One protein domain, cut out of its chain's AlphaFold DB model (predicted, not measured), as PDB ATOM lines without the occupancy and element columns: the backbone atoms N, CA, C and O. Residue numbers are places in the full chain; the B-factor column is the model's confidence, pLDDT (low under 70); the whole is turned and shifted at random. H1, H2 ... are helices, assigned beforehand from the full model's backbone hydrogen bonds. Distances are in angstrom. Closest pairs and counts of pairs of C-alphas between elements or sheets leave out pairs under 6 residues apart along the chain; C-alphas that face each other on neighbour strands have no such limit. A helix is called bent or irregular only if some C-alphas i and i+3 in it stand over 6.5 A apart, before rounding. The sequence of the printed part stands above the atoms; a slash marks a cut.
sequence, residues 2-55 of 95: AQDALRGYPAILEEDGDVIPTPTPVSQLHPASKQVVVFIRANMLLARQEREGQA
ATOM      1  N   ALA A   2     -54.930-102.844  20.132       89.62
ATOM      2  CA  ALA A   2     -55.985-102.987  19.111       89.62
ATOM      3  C   ALA A   2     -56.504-104.434  18.943       89.62
ATOM      4  O   ALA A   2     -57.700-104.655  18.791       89.62
ATOM      5  N   GLN A   3     -55.617-105.429  19.053       90.44
ATOM      6  CA  GLN A   3     -56.006-106.843  19.094       90.44
ATOM      7  C   GLN A   3     -56.843-107.180  20.334       90.44
ATOM      8  O   GLN A   3     -57.826-107.904  20.225       90.44
ATOM      9  N   ASP A   4     -56.494-106.629  21.499       87.62
ATOM     10  CA  ASP A   4     -57.238-106.857  22.744       87.62
ATOM     11  C   ASP A   4     -58.630-106.225  22.678       87.62
ATOM     12  O   ASP A   4     -59.611-106.864  23.046       87.62
ATOM     13  N   ALA A   5     -58.732-105.014  22.119       89.69
ATOM     14  CA  ALA A   5     -60.012-104.360  21.863       89.69
ATOM     15  C   ALA A   5     -60.900-105.195  20.926       89.69
ATOM     16  O   ALA A   5     -62.075-105.401  21.225       89.69
ATOM     17  N   LEU A   6     -60.331-105.746  19.845       91.00
ATOM     18  CA  LEU A   6     -61.054-106.613  18.910       91.00
ATOM     19  C   LEU A   6     -61.507-107.937  19.549       91.00
ATOM     20  O   LEU A   6     -62.529-108.476  19.148       91.00
ATOM     21  N   ARG A   7     -60.783-108.461  20.547       88.44
ATOM     22  CA  ARG A   7     -61.206-109.645  21.323       88.44
ATOM     23  C   ARG A   7     -62.270-109.311  22.373       88.44
ATOM     24  O   ARG A   7     -63.114-110.147  22.684       88.44
ATOM     25  N   GLY A   8     -62.189-108.120  22.961       87.94
ATOM     26  CA  GLY A   8     -63.049-107.670  24.053       87.94
ATOM     27  C   GLY A   8     -64.438-107.257  23.581       87.94
ATOM     28  O   GLY A   8     -65.438-107.788  24.062       87.94
ATOM     29  N   TYR A   9     -64.477-106.332  22.623       89.81
ATOM     30  CA  TYR A   9     -65.689-105.630  22.214       89.81
ATOM     31  C   TYR A   9     -66.800-106.543  21.668       89.81
ATOM     32  O   TYR A   9     -67.924-106.421  22.149       89.81
ATOM     33  N   PRO A  10     -66.544-107.507  20.760       87.94
ATOM     34  CA  PRO A  10     -67.623-108.339  20.235       87.94
ATOM     35  C   PRO A  10     -68.300-109.187  21.306       87.94
ATOM     36  O   PRO A  10     -69.494-109.410  21.225       87.94
ATOM     37  N   ALA A  11     -67.569-109.627  22.328       84.62
ATOM     38  CA  ALA A  11     -68.185-110.419  23.382       84.62
ATOM     39  C   ALA A  11     -68.914-109.563  24.436       84.62
ATOM     40  O   ALA A  11     -69.695-110.113  25.191       84.62
ATOM     41  N   ILE A  12     -68.733-108.234  24.454       88.00
ATOM     42  CA  ILE A  12     -69.683-107.328  25.133       88.00
ATOM     43  C   ILE A  12     -70.997-107.301  24.345       88.00
ATOM     44  O   ILE A  12     -72.054-107.521  24.918       88.00
ATOM     45  N   LEU A  13     -70.921-107.129  23.016       90.81
ATOM     46  CA  LEU A  13     -72.110-107.140  22.156       90.81
ATOM     47  C   LEU A  13     -72.901-108.450  22.289       90.81
ATOM     48  O   LEU A  13     -74.121-108.429  22.334       90.81
ATOM     49  N   GLU A  14     -72.218-109.591  22.396       86.06
ATOM     50  CA  GLU A  14     -72.872-110.885  22.621       86.06
ATOM     51  C   GLU A  14     -73.577-110.980  23.981       86.06
ATOM     52  O   GLU A  14     -74.668-111.542  24.051       86.06
ATOM     53  N   GLU A  15     -72.963-110.454  25.046       85.25
ATOM     54  CA  GLU A  15     -73.542-110.424  26.398       85.25
ATOM     55  C   GLU A  15     -74.778-109.508  26.459       85.25
ATOM     56  O   GLU A  15     -75.774-109.867  27.091       85.25
ATOM     57  N   ASP A  16     -74.745-108.382  25.739       90.62
ATOM     58  CA  ASP A  16     -75.844-107.413  25.647       90.62
ATOM     59  C   ASP A  16     -76.935-107.823  24.629       90.62
ATOM     60  O   ASP A  16     -78.015-107.230  24.592       90.62
ATOM     61  N   GLY A  17     -76.694-108.867  23.824       89.25
ATOM     62  CA  GLY A  17     -77.615-109.336  22.781       89.25
ATOM     63  C   GLY A  17     -77.621-108.481  21.506       89.25
ATOM     64  O   GLY A  17     -78.530-108.603  20.680       89.25
ATOM     65  N   ASP A  18     -76.609-107.636  21.332       92.75
ATOM     66  CA  ASP A  18     -76.413-106.777  20.172       92.75
ATOM     67  C   ASP A  18     -75.830-107.534  18.965       92.75
ATOM     68  O   ASP A  18     -75.196-108.588  19.060       92.75
ATOM     69  N   VAL A  19     -76.018-106.961  17.773       90.81
ATOM     70  CA  VAL A  19     -75.509-107.538  16.523       90.81
ATOM     71  C   VAL A  19     -74.031-107.202  16.340       90.81
ATOM     72  O   VAL A  19     -73.639-106.035  16.313       90.81
ATOM     73  N   ILE A  20     -73.204-108.226  16.112       89.62
ATOM     74  CA  ILE A  20     -71.799-108.033  15.741       89.62
ATOM     75  C   ILE A  20     -71.730-107.457  14.314       89.62
ATOM     76  O   ILE A  20     -72.263-108.068  13.380       89.62
ATOM     77  N   PRO A  21     -71.062-106.308  14.100       90.12
ATOM     78  CA  PRO A  21     -70.989-105.685  12.786       90.12
ATOM     79  C   PRO A  21     -70.190-106.543  11.796       90.12
ATOM     80  O   PRO A  21     -69.190-107.173  12.142       90.12
ATOM     81  N   THR A  22     -70.607-106.525  10.529       89.44
ATOM     82  CA  THR A  22     -69.863-107.196   9.454       89.44
ATOM     83  C   THR A  22     -68.578-106.417   9.140       89.44
ATOM     84  O   THR A  22     -68.631-105.189   9.047       89.44
ATOM     85  N   PRO A  23     -67.425-107.086   8.948       88.81
ATOM     86  CA  PRO A  23     -66.177-106.407   8.617       88.81
ATOM     87  C   PRO A  23     -66.258-105.634   7.297       88.81
ATOM     88  O   PRO A  23     -66.721-106.162   6.285       88.81
ATOM     89  N   THR A  24     -65.734-104.410   7.283       91.00
ATOM     90  CA  THR A  24     -65.604-103.619   6.055       91.00
ATOM     91  C   THR A  24     -64.554-104.240   5.125       91.00
ATOM     92  O   THR A  24     -63.426-104.494   5.565       91.00
ATOM     93  N   PRO A  25     -64.860-104.455   3.831       90.56
ATOM     94  CA  PRO A  25     -63.873-104.888   2.851       90.56
ATOM     95  C   PRO A  25     -62.712-103.899   2.744       90.56
ATOM     96  O   PRO A  25     -62.908-102.686   2.704       90.56
ATOM     97  N   VAL A  26     -61.491-104.419   2.613       88.62
ATOM     98  CA  VAL A  26     -60.267-103.600   2.540       88.62
ATOM     99  C   VAL A  26     -60.301-102.630   1.356       88.62
ATOM    100  O   VAL A  26     -59.822-101.508   1.469       88.62
ATOM    101  N   SER A  27     -60.931-103.027   0.246       89.81
ATOM    102  CA  SER A  27     -61.112-102.195  -0.949       89.81
ATOM    103  C   SER A  27     -61.990-100.959  -0.728       89.81
ATOM    104  O   SER A  27     -61.994-100.069  -1.570       89.81
ATOM    105  N   GLN A  28     -62.749-100.903   0.369       93.38
ATOM    106  CA  GLN A  28     -63.614 -99.774   0.718       93.38
ATOM    107  C   GLN A  28     -62.968 -98.839   1.757       93.38
ATOM    108  O   GLN A  28     -63.560 -97.822   2.124       93.38
ATOM    109  N   LEU A  29     -61.756 -99.151   2.235       91.56
ATOM    110  CA  LEU A  29     -61.035 -98.329   3.206       91.56
ATOM    111  C   LEU A  29     -60.307 -97.175   2.507       91.56
ATOM    112  O   LEU A  29     -59.485 -97.390   1.623       91.56
ATOM    113  N   HIS A  30     -60.566 -95.949   2.962       92.31
ATOM    114  CA  HIS A  30     -59.963 -94.728   2.428       92.31
ATOM    115  C   HIS A  30     -59.241 -93.974   3.559       92.31
ATOM    116  O   HIS A  30     -59.830 -93.080   4.170       92.31
ATOM    117  N   PRO A  31     -57.999 -94.364   3.909       91.56
ATOM    118  CA  PRO A  31     -57.240 -93.691   4.959       91.56
ATOM    119  C   PRO A  31     -56.887 -92.254   4.547       91.56
ATOM    120  O   PRO A  31     -56.543 -91.987   3.394       91.56
ATOM    121  N   ALA A  32     -56.944 -91.323   5.497       93.81
ATOM    122  CA  ALA A  32     -56.536 -89.940   5.281       93.81
ATOM    123  C   ALA A  32     -55.006 -89.806   5.161       93.81
ATOM    124  O   ALA A  32     -54.244 -90.729   5.463       93.81
ATOM    125  N   SER A  33     -54.534 -88.617   4.772       93.56
ATOM    126  CA  SER A  33     -53.097 -88.322   4.757       93.56
ATOM    127  C   SER A  33     -52.481 -88.597   6.136       93.56
ATOM    128  O   SER A  33     -53.006 -88.143   7.153       93.56
ATOM    129  N   LYS A  34     -51.364 -89.336   6.156       94.19
ATOM    130  CA  LYS A  34     -50.649 -89.812   7.360       94.19
ATOM    131  C   LYS A  34     -51.354 -90.914   8.172       94.19
ATOM    132  O   LYS A  34     -50.948 -91.168   9.303       94.19
ATOM    133  N   GLN A  35     -52.356 -91.596   7.619       94.62
ATOM    134  CA  GLN A  35     -52.909 -92.821   8.209       94.62
ATOM    135  C   GLN A  35     -52.364 -94.068   7.507       94.62
ATOM    136  O   GLN A  35     -52.092 -94.059   6.308       94.62
ATOM    137  N   VAL A  36     -52.225 -95.156   8.266       90.94
ATOM    138  CA  VAL A  36     -51.795 -96.463   7.754       90.94
ATOM    139  C   VAL A  36     -52.825 -97.506   8.161       90.94
ATOM    140  O   VAL A  36     -53.268 -97.540   9.307       90.94
ATOM    141  N   VAL A  37     -53.199 -98.363   7.214       91.19
ATOM    142  CA  VAL A  37     -54.080 -99.506   7.463       91.19
ATOM    143  C   VAL A  37     -53.228-100.688   7.913       91.19
ATOM    144  O   VAL A  37     -52.258-101.049   7.252       91.19
ATOM    145  N   VAL A  38     -53.602-101.298   9.038       90.38
ATOM    146  CA  VAL A  38     -52.907-102.456   9.610       90.38
ATOM    147  C   VAL A  38     -53.903-103.591   9.799       90.38
ATOM    148  O   VAL A  38     -54.977-103.398  10.365       90.38
ATOM    149  N   PHE A  39     -53.538-104.792   9.349       89.25
ATOM    150  CA  PHE A  39     -54.326-105.989   9.616       89.25
ATOM    151  C   PHE A  39     -54.149-106.445  11.059       89.25
ATOM    152  O   PHE A  39     -53.032-106.666  11.524       89.25
ATOM    153  N   ILE A  40     -55.271-106.661  11.739       89.38
ATOM    154  CA  ILE A  40     -55.316-107.197  13.096       89.38
ATOM    155  C   ILE A  40     -56.060-108.525  13.040       89.38
ATOM    156  O   ILE A  40     -57.099-108.639  12.393       89.38
ATOM    157  N   ARG A  41     -55.520-109.541  13.713       87.94
ATOM    158  CA  ARG A  41     -56.155-110.856  13.836       87.94
ATOM    159  C   ARG A  41     -56.493-111.102  15.296       87.94
ATOM    160  O   ARG A  41     -55.663-110.870  16.168       87.94
ATOM    161  N   ALA A  42     -57.692-111.607  15.547       87.31
ATOM    162  CA  ALA A  42     -58.138-112.021  16.867       87.31
ATOM    163  C   ALA A  42     -58.778-113.407  16.763       87.31
ATOM    164  O   ALA A  42     -59.582-113.659  15.868       87.31
ATOM    165  N   ASN A  43     -58.412-114.311  17.673       87.50
ATOM    166  CA  ASN A  43     -59.077-115.601  17.805       87.50
ATOM    167  C   ASN A  43     -60.212-115.464  18.826       87.50
ATOM    168  O   ASN A  43     -59.968-115.443  20.035       87.50
ATOM    169  N   MET A  44     -61.441-115.346  18.322       85.38
ATOM    170  CA  MET A  44     -62.634-115.169  19.152       85.38
ATOM    171  C   MET A  44     -62.985-116.424  19.952       85.38
ATOM    172  O   MET A  44     -63.404-116.305  21.097       85.38
ATOM    173  N   LEU A  45     -62.743-117.619  19.400       85.12
ATOM    174  CA  LEU A  45     -62.993-118.876  20.110       85.12
ATOM    175  C   LEU A  45     -62.102-118.988  21.349       85.12
ATOM    176  O   LEU A  45     -62.594-119.264  22.439       85.12
ATOM    177  N   LEU A  46     -60.805-118.710  21.190       84.06
ATOM    178  CA  LEU A  46     -59.866-118.715  22.309       84.06
ATOM    179  C   LEU A  46     -60.230-117.637  23.341       84.06
ATOM    180  O   LEU A  46     -60.218-117.904  24.534       84.06
ATOM    181  N   ALA A  47     -60.601-116.434  22.889       83.12
ATOM    182  CA  ALA A  47     -61.044-115.363  23.784       83.12
ATOM    183  C   ALA A  47     -62.289-115.745  24.600       83.12
ATOM    184  O   ALA A  47     -62.348-115.438  25.790       83.12
ATOM    185  N   ARG A  48     -63.258-116.433  23.986       84.75
ATOM    186  CA  ARG A  48     -64.458-116.916  24.673       84.75
ATOM    187  C   ARG A  48     -64.121-118.015  25.683       84.75
ATOM    188  O   ARG A  48     -64.530-117.916  26.832       84.75
ATOM    189  N   GLN A  49     -63.301-118.994  25.295       83.75
ATOM    190  CA  GLN A  49     -62.836-120.054  26.199       83.75
ATOM    191  C   GLN A  49     -62.077-119.498  27.409       83.75
ATOM    192  O   GLN A  49     -62.298-119.937  28.536       83.75
ATOM    193  N   GLU A  50     -61.201-118.516  27.192       83.31
ATOM    194  CA  GLU A  50     -60.486-117.836  28.275       83.31
ATOM    195  C   GLU A  50     -61.429-117.078  29.213       83.31
ATOM    196  O   GLU A  50     -61.143-117.003  30.402       83.31
ATOM    197  N   ARG A  51     -62.536-116.516  28.710       80.94
ATOM    198  CA  ARG A  51     -63.553-115.853  29.539       80.94
ATOM    199  C   ARG A  51     -64.365-116.853  30.356       80.94
ATOM    200  O   ARG A  51     -64.456-116.713  31.570       80.94
ATOM    201  N   GLU A  52     -64.912-117.874  29.704       81.50
ATOM    202  CA  GLU A  52     -65.738-118.906  30.346       81.50
ATOM    203  C   GLU A  52     -64.944-119.740  31.363       81.50
ATOM    204  O   GLU A  52     -65.489-120.198  32.366       81.50
ATOM    205  N   GLY A  53     -63.642-119.925  31.128       79.44
ATOM    206  CA  GLY A  53     -62.748-120.658  32.021       79.44
ATOM    207  C   GLY A  53     -62.337-119.900  33.287       79.44
ATOM    208  O   GLY A  53     -61.661-120.484  34.138       79.44
ATOM    209  N   GLN A  54     -62.703-118.621  33.437       82.38
ATOM    210  CA  GLN A  54     -62.318-117.835  34.609       82.38
ATOM    211  C   GLN A  54     -63.083-118.273  35.856       82.38
ATOM    212  O   GLN A  54     -64.311-118.322  35.897       82.38
ATOM    213  N   ALA A  55     -62.332-118.545  36.923       84.12
ATOM    214  CA  ALA A  55     -62.911-118.816  38.225       84.12
ATOM    215  C   ALA A  55     -63.505-117.525  38.809       84.12
ATOM    216  O   ALA A  55     -62.778-116.597  39.164       84.12
TER     217      ALA A  55
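AT A GLANCE: This is residues 2 to 55 of the 95 residues of an uncharacterized protein of bacterium ADurb.Bin429 (UniProt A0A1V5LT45). Two helices, H1 and H2, stand steeply to each other at one end of the model, and a long loop, residues 17 to 43, runs out from the end of H1 and folds back to the start of H2. The tip of this loop, residues 30 to 36, sticks out, so that the loop makes much of the length. The printed part has 54 residues with two named helices, H1 then H2, and no named strand; the class is all helix, though under half of the residues, 24 of 54, are in named elements. The whole is loose, with a radius of gyration of the C-alphas of 14.1 A, and the C-alphas span 46 by 19 by 15 A.

HOW THE PARTS SIT: The longest helix is H1, residues 2 to 16. H2, residues 44 to 52, touches H1, which meets it with residues 7 to 11 alone. The closest C-alphas of the two helices are those of Arg 7 and Met 44, 6.1 A apart. Their centres are 10.7 A apart. Their lines stand at a steep tilt of 63 degrees, and they run the same way. In H2 every O i to N i+4 pair is within hydrogen-bond range, while in H1 9 of 11 are.

IN THESE COORDINATES: H1 begins at C-alpha 2, (-55.985, -102.987, 19.111), and measures 21.4 A to C-alpha 16. It is irregular, but only just: C-alphas 7 and 10 are 6.6 A apart. H2 measures 12.2 A from C-alpha 44, (-62.634, -115.169, 19.152), to C-alpha 52, (-65.738, -118.906, 30.346).

THE WHOLE: The two C-alphas farthest apart, those of Ser 33 and Ala 55, are 46.3 A apart. The printed part has no cut. The link from H1 to H2, 27 residues, is long. The mean pLDDT of the printed part is 88.4, and no printed residue is under 70.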